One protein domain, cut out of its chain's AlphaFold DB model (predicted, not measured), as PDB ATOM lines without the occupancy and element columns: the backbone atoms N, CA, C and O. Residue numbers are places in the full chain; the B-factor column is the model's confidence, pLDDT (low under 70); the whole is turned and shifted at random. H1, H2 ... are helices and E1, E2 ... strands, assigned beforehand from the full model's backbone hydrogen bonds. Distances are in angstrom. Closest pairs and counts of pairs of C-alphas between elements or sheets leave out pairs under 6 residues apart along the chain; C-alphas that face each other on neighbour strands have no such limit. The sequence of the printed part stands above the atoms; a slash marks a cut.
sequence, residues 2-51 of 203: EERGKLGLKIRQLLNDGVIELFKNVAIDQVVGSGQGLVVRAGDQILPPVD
ATOM      1  N   GLU A   2      80.462 -63.546  42.104       61.88
ATOM      2  CA  GLU A   2      79.517 -62.448  41.788       61.88
ATOM      3  C   GLU A   2      78.284 -62.875  40.960       61.88
ATOM      4  O   GLU A   2      77.151 -62.522  41.280       61.88
ATOM      5  N   GLU A   3      78.486 -63.743  39.968       69.94
ATOM      6  CA  GLU A   3      77.410 -64.277  39.120       69.94
ATOM      7  C   GLU A   3      76.346 -65.092  39.880       69.94
ATOM      8  O   GLU A   3      75.179 -65.088  39.495       69.94
ATOM      9  N   ARG A   4      76.699 -65.742  41.001       67.75
ATOM     10  CA  ARG A   4      75.715 -66.452  41.841       67.75
ATOM     11  C   ARG A   4      74.783 -65.472  42.559       67.75
ATOM     12  O   ARG A   4      73.585 -65.723  42.634       67.75
ATOM     13  N   GLY A   5      75.313 -64.342  43.035       72.50
ATOM     14  CA  GLY A   5      74.509 -63.284  43.653       72.50
ATOM     15  C   GLY A   5      73.562 -62.624  42.646       72.50
ATOM     16  O   GLY A   5      72.370 -62.480  42.918       72.50
ATOM     17  N   LYS A   6      74.065 -62.315  41.441       80.50
ATOM     18  CA  LYS A   6      73.246 -61.796  40.328       80.50
ATOM     19  C   LYS A   6      72.112 -62.753  39.953       80.50
ATOM     20  O   LYS A   6      70.988 -62.308  39.729       80.50
ATOM     21  N   LEU A   7      72.384 -64.060  39.924       85.25
ATOM     22  CA  LEU A   7      71.365 -65.072  39.642       85.25
ATOM     23  C   LEU A   7      70.255 -65.082  40.703       85.25
ATOM     24  O   LEU A   7      69.082 -65.106  40.338       85.25
ATOM     25  N   GLY A   8      70.604 -65.009  41.991       85.19
ATOM     26  CA  GLY A   8      69.619 -64.943  43.077       85.19
ATOM     27  C   GLY A   8      68.690 -63.729  42.961       85.19
ATOM     28  O   GLY A   8      67.471 -63.870  43.061       85.19
ATOM     29  N   LEU A   9      69.248 -62.551  42.657       86.62
ATOM     30  CA  LEU A   9      68.465 -61.330  42.419       86.62
ATOM     31  C   LEU A   9      67.536 -61.469  41.206       86.62
ATOM     32  O   LEU A   9      66.368 -61.090  41.275       86.62
ATOM     33  N   LYS A  10      68.028 -62.067  40.116       91.06
ATOM     34  CA  LYS A  10      67.230 -62.314  38.911       91.06
ATOM     35  C   LYS A  10      66.070 -63.277  39.174       91.06
ATOM     36  O   LYS A  10      64.961 -63.019  38.723       91.06
ATOM     37  N   ILE A  11      66.302 -64.361  39.918       92.19
ATOM     38  CA  ILE A  11      65.241 -65.304  40.309       92.19
ATOM     39  C   ILE A  11      64.179 -64.585  41.145       92.19
ATOM     40  O   ILE A  11      62.989 -64.743  40.882       92.19
ATOM     41  N   ARG A  12      64.593 -63.749  42.104       88.19
ATOM     42  CA  ARG A  12      63.665 -62.958  42.922       88.19
ATOM     43  C   ARG A  12      62.808 -62.018  42.076       88.19
ATOM     44  O   ARG A  12      61.610 -61.919  42.317       88.19
ATOM     45  N   GLN A  13      63.399 -61.362  41.082       93.75
ATOM     46  CA  GLN A  13      62.648 -60.517  40.158       93.75
ATOM     47  C   GLN A  13      61.608 -61.326  39.367       93.75
ATOM     48  O   GLN A  13      60.450 -60.940  39.329       93.75
ATOM     49  N   LEU A  14      61.982 -62.486  38.821       95.38
ATOM     50  CA  LEU A  14      61.058 -63.346  38.069       95.38
ATOM     51  C   LEU A  14      59.903 -63.899  38.919       95.38
ATOM     52  O   LEU A  14      58.812 -64.108  38.393       95.38
ATOM     53  N   LEU A  15      60.132 -64.124  40.217       94.50
ATOM     54  CA  LEU A  15      59.074 -64.461  41.173       94.50
ATOM     55  C   LEU A  15      58.115 -63.280  41.382       94.50
ATOM     56  O   LEU A  15      56.904 -63.462  41.332       94.50
ATOM     57  N   ASN A  16      58.649 -62.069  41.582       94.12
ATOM     58  CA  ASN A  16      57.838 -60.860  41.766       94.12
ATOM     59  C   ASN A  16      57.011 -60.517  40.516       94.12
ATOM     60  O   ASN A  16      55.877 -60.062  40.642       94.12
ATOM     61  N   ASP A  17      57.567 -60.764  39.330       96.06
ATOM     62  CA  ASP A  17      56.916 -60.520  38.040       96.06
ATOM     63  C   ASP A  17      55.900 -61.625  37.672       96.06
ATOM     64  O   ASP A  17      55.246 -61.541  36.633       96.06
ATOM     65  N   GLY A  18      55.761 -62.676  38.494       94.00
ATOM     66  CA  GLY A  18      54.829 -63.786  38.266       94.00
ATOM     67  C   GLY A  18      55.231 -64.740  37.135       94.00
ATOM     68  O   GLY A  18      54.420 -65.550  36.697       94.00
ATOM     69  N   VAL A  19      56.474 -64.657  36.651       96.12
ATOM     70  CA  VAL A  19      57.007 -65.545  35.602       96.12
ATOM     71  C   VAL A  19      57.343 -66.926  36.169       96.12
ATOM     72  O   VAL A  19      57.227 -67.930  35.470       96.12
ATOM     73  N   ILE A  20      57.771 -66.980  37.433       95.31
ATOM     74  CA  ILE A  20      58.001 -68.223  38.174       95.31
ATOM     75  C   ILE A  20      56.958 -68.308  39.283       95.31
ATOM     76  O   ILE A  20      56.835 -67.393  40.094       95.31
ATOM     77  N   GLU A  21      56.256 -69.433  39.352       94.06
ATOM     78  CA  GLU A  21      55.376 -69.752  40.472       94.06
ATOM     79  C   GLU A  21      56.118 -70.645  41.474       94.06
ATOM     80  O   GLU A  21      56.739 -71.645  41.101       94.06
ATOM     81  N   LEU A  22      56.093 -70.266  42.755       93.12
ATOM     82  CA  LEU A  22      56.786 -70.981  43.824       93.12
ATOM     83  C   LEU A  22      55.786 -71.625  44.779       93.12
ATOM     84  O   LEU A  22      55.146 -70.945  45.580       93.12
ATOM     85  N   PHE A  23      55.752 -72.952  44.767       92.50
ATOM     86  CA  PHE A  23      55.014 -73.744  45.742       92.50
ATOM     87  C   PHE A  23      55.952 -74.156  46.883       92.50
ATOM     88  O   PHE A  23      56.945 -74.853  46.669       92.50
ATOM     89  N   LYS A  24      55.662 -73.699  48.105       91.56
ATOM     90  CA  LYS A  24      56.412 -74.047  49.325       91.56
ATOM     91  C   LYS A  24      55.664 -75.113  50.122       91.56
ATOM     92  O   LYS A  24      54.463 -75.284  49.948       91.56
ATOM     93  N   ASN A  25      56.364 -75.786  51.037       89.75
ATOM     94  CA  ASN A  25      55.780 -76.805  51.921       89.75
ATOM     95  C   ASN A  25      55.062 -77.931  51.152       89.75
ATOM     96  O   ASN A  25      54.020 -78.425  51.574       89.75
ATOM     97  N   VAL A  26      55.624 -78.317  50.004       91.81
ATOM     98  CA  VAL A  26      55.104 -79.386  49.146       91.81
ATOM     99  C   VAL A  26      55.842 -80.682  49.471       91.81
ATOM    100  O   VAL A  26      57.047 -80.786  49.244       91.81
ATOM    101  N   ALA A  27      55.114 -81.679  49.968       94.12
ATOM    102  CA  ALA A  27      55.583 -83.057  50.072       94.12
ATOM    103  C   ALA A  27      54.927 -83.867  48.949       94.12
ATOM    104  O   ALA A  27      53.727 -84.104  48.987       94.12
ATOM    105  N   ILE A  28      55.690 -84.204  47.908       94.88
ATOM    106  CA  ILE A  28      55.153 -84.858  46.708       94.88
ATOM    107  C   ILE A  28      54.853 -86.329  47.003       94.88
ATOM    108  O   ILE A  28      55.772 -87.090  47.303       94.88
ATOM    109  N   ASP A  29      53.597 -86.734  46.825       95.19
ATOM    110  CA  ASP A  29      53.154 -88.123  46.995       95.19
ATOM    111  C   ASP A  29      53.115 -88.870  45.664       95.19
ATOM    112  O   ASP A  29      53.458 -90.050  45.575       95.19
ATOM    113  N   GLN A  30      52.651 -88.189  44.614       96.25
ATOM    114  CA  GLN A  30      52.391 -88.822  43.333       96.25
ATOM    115  C   GLN A  30      52.621 -87.863  42.172       96.25
ATOM    116  O   GLN A  30      52.247 -86.692  42.214       96.25
ATOM    117  N   VAL A  31      53.165 -88.410  41.089       96.44
ATOM    118  CA  VAL A  31      53.172 -87.777  39.772       96.44
ATOM    119  C   VAL A  31      52.306 -88.625  38.852       96.44
ATOM    120  O   VAL A  31      52.553 -89.823  38.696       96.44
ATOM    121  N   VAL A  32      51.275 -88.022  38.263       95.88
ATOM    122  CA  VAL A  32      50.339 -88.707  37.363       95.88
ATOM    123  C   VAL A  32      50.333 -88.057  35.989       95.88
ATOM    124  O   VAL A  32      50.310 -86.836  35.867       95.88
ATOM    125  N   GLY A  33      50.328 -88.882  34.943       95.75
ATOM    126  CA  GLY A  33      50.050 -88.411  33.590       95.75
ATOM    127  C   GLY A  33      48.563 -88.103  33.421       95.75
ATOM    128  O   GLY A  33      47.707 -88.854  33.889       95.75
ATOM    129  N   SER A  34      48.258 -87.009  32.737       91.56
ATOM    130  CA  SER A  34      46.907 -86.586  32.370       91.56
ATOM    131  C   SER A  34      46.852 -86.241  30.879       91.56
ATOM    132  O   SER A  34      47.886 -86.121  30.223       91.56
ATOM    133  N   GLY A  35      45.650 -86.015  30.340       91.88
ATOM    134  CA  GLY A  35      45.497 -85.519  28.966       91.88
ATOM    135  C   GLY A  35      46.091 -84.119  28.730       91.88
ATOM    136  O   GLY A  35      46.179 -83.696  27.584       91.88
ATOM    137  N   GLN A  36      46.488 -83.412  29.793       90.25
ATOM    138  CA  GLN A  36      47.040 -82.053  29.770       90.25
ATOM    139  C   GLN A  36      48.528 -81.990  30.163       90.25
ATOM    140  O   GLN A  36      49.076 -80.898  30.227       90.25
ATOM    141  N   GLY A  37      49.177 -83.127  30.451       95.44
ATOM    142  CA  GLY A  37      50.565 -83.183  30.929       95.44
ATOM    143  C   GLY A  37      50.717 -83.940  32.252       95.44
ATOM    144  O   GLY A  37      49.838 -84.711  32.650       95.44
ATOM    145  N   LEU A  38      51.837 -83.731  32.937       97.25
ATOM    146  CA  LEU A  38      52.154 -84.314  34.240       97.25
ATOM    147  C   LEU A  38      51.559 -83.463  35.363       97.25
ATOM    148  O   LEU A  38      51.775 -82.259  35.410       97.25
ATOM    149  N   VAL A  39      50.853 -84.094  36.295       96.62
ATOM    150  CA  VAL A  39      50.260 -83.440  37.466       96.62
ATOM    151  C   VAL A  39      50.923 -83.977  38.728       96.62
ATOM    152  O   VAL A  39      51.012 -85.192  38.926       96.62
ATOM    153  N   VAL A  40      51.365 -83.065  39.592       96.31
ATOM    154  CA  VAL A  40      51.970 -83.384  40.890       96.31
ATOM    155  C   VAL A  40      50.906 -83.284  41.981       96.31
ATOM    156  O   VAL A  40      50.217 -82.270  42.094       96.31
ATOM    157  N   ARG A  41      50.782 -84.338  42.790       95.50
ATOM    158  CA  ARG A  41      49.922 -84.394  43.977       95.50
ATOM    159  C   ARG A  41      50.781 -84.385  45.234       95.50
ATOM    160  O   ARG A  41      51.764 -85.126  45.303       95.50
ATOM    161  N   ALA A  42      50.404 -83.552  46.193       94.56
ATOM    162  CA  ALA A  42      51.126 -83.339  47.438       94.56
ATOM    163  C   ALA A  42      50.145 -83.081  48.595       94.56
ATOM    164  O   ALA A  42      49.717 -81.948  48.831       94.56
ATOM    165  N   GLY A  43      49.754 -84.139  49.296       89.62
ATOM    166  CA  GLY A  43      48.651 -84.149  50.247       89.62
ATOM    167  C   GLY A  43      47.354 -83.702  49.579       89.62
ATOM    168  O   GLY A  43      46.960 -84.221  48.533       89.62
ATOM    169  N   ASP A  44      46.729 -82.678  50.155       89.06
ATOM    170  CA  ASP A  44      45.516 -82.056  49.613       89.06
ATOM    171  C   ASP A  44      45.801 -81.053  48.477       89.06
ATOM    172  O   ASP A  44      44.873 -80.492  47.892       89.06
ATOM    173  N   GLN A  45      47.075 -80.804  48.147       91.88
ATOM    174  CA  GLN A  45      47.465 -79.892  47.074       91.88
ATOM    175  C   GLN A  45      47.637 -80.638  45.748       91.88
ATOM    176  O   GLN A  45      48.295 -81.678  45.661       91.88
ATOM    177  N   ILE A  46      47.083 -80.058  44.685       93.81
ATOM    178  CA  ILE A  46      47.282 -80.497  43.303       93.81
ATOM    179  C   ILE A  46      47.909 -79.329  42.552       93.81
ATOM    180  O   ILE A  46      47.296 -78.267  42.445       93.81
ATOM    181  N   LEU A  47      49.131 -79.520  42.057       94.62
ATOM    182  CA  LEU A  47      49.830 -78.491  41.290       94.62
ATOM    183  C   LEU A  47      49.339 -78.460  39.832       94.62
ATOM    184  O   LEU A  47      48.865 -79.488  39.331       94.62
ATOM    185  N   PRO A  48      49.464 -77.316  39.132       94.69
ATOM    186  CA  PRO A  48      49.107 -77.208  37.719       94.69
ATOM    187  C   PRO A  48      49.829 -78.248  36.842       94.69
ATOM    188  O   PRO A  48      50.953 -78.644  37.166       94.69
ATOM    189  N   PRO A  49      49.213 -78.700  35.731       96.19
ATOM    190  CA  PRO A  49      49.858 -79.627  34.812       96.19
ATOM    191  C   PRO A  49      51.097 -78.998  34.161       96.19
ATOM    192  O   PRO A  49      51.082 -77.826  33.784       96.19
ATOM    193  N   VAL A  50      52.153 -79.795  34.000       96.50
ATOM    194  CA  VAL A  50      53.413 -79.401  33.354       96.50
ATOM    195  C   VAL A  50      53.846 -80.423  32.309       96.50
ATOM    196  O   VAL A  50      53.576 -81.617  32.439       96.50
ATOM    197  N   ASP A  51      54.582 -79.979  31.294       97.19
ATOM    198  CA  ASP A  51      55.126 -80.878  30.271       97.19
ATOM    199  C   ASP A  51      56.336 -81.679  30.776       97.19
ATOM    200  O   ASP A  51      56.557 -82.820  30.366       97.19
TER     201      ASP A  51
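AT A GLANCE: This is residues 2 to 51 of the 203 residues of the protein "Putative secreted protein" of Pseudomonas sp. G5(2012) (UniProt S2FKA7). A small hairpin of two strands, E1 and E2, lies at one end, and a single helix, H1, reaches away at the other, with residues 2 to 10 and 13 to 16 sticking out; a long link joins them. After E2 the printed part folds back, residues 45 to 46 pairing antiparallel with 41 to 42 of E2. The 50 printed residues run H1, E1, E2, class mixed, helices and strands; the whole is only just loose, close to extended, with a radius of gyration of the C-alphas of 14.3 A, and elongated, 40 by 22 by 17 A.

HOW THE PARTS SIT: E1, residues 30 to 34, and E2, residues 37 to 42, form an antiparallel hairpin at 152 degrees, with N 32 and O 39 2.9 A apart, within hydrogen-bond range. H1, residues 2 to 16, is apart from E2. In H1 every O i to N i+4 pair is within hydrogen-bond range.

IN THESE COORDINATES: E2 spans 16.5 A, ending at C-alpha 42 (51.126, -83.339, 47.438). E1 spans 12.5 A. H1 spans 21.7 A from C-alpha 2 (79.517, -62.448, 41.788).

THE WHOLE: The C-alphas farthest apart, of Glu 2 and Gly 35, are 43.1 A apart. The printed part has no cut. The H1 to E1 link, residues 17 to 29, is long. Residues 2 to 4 have pLDDT under 70.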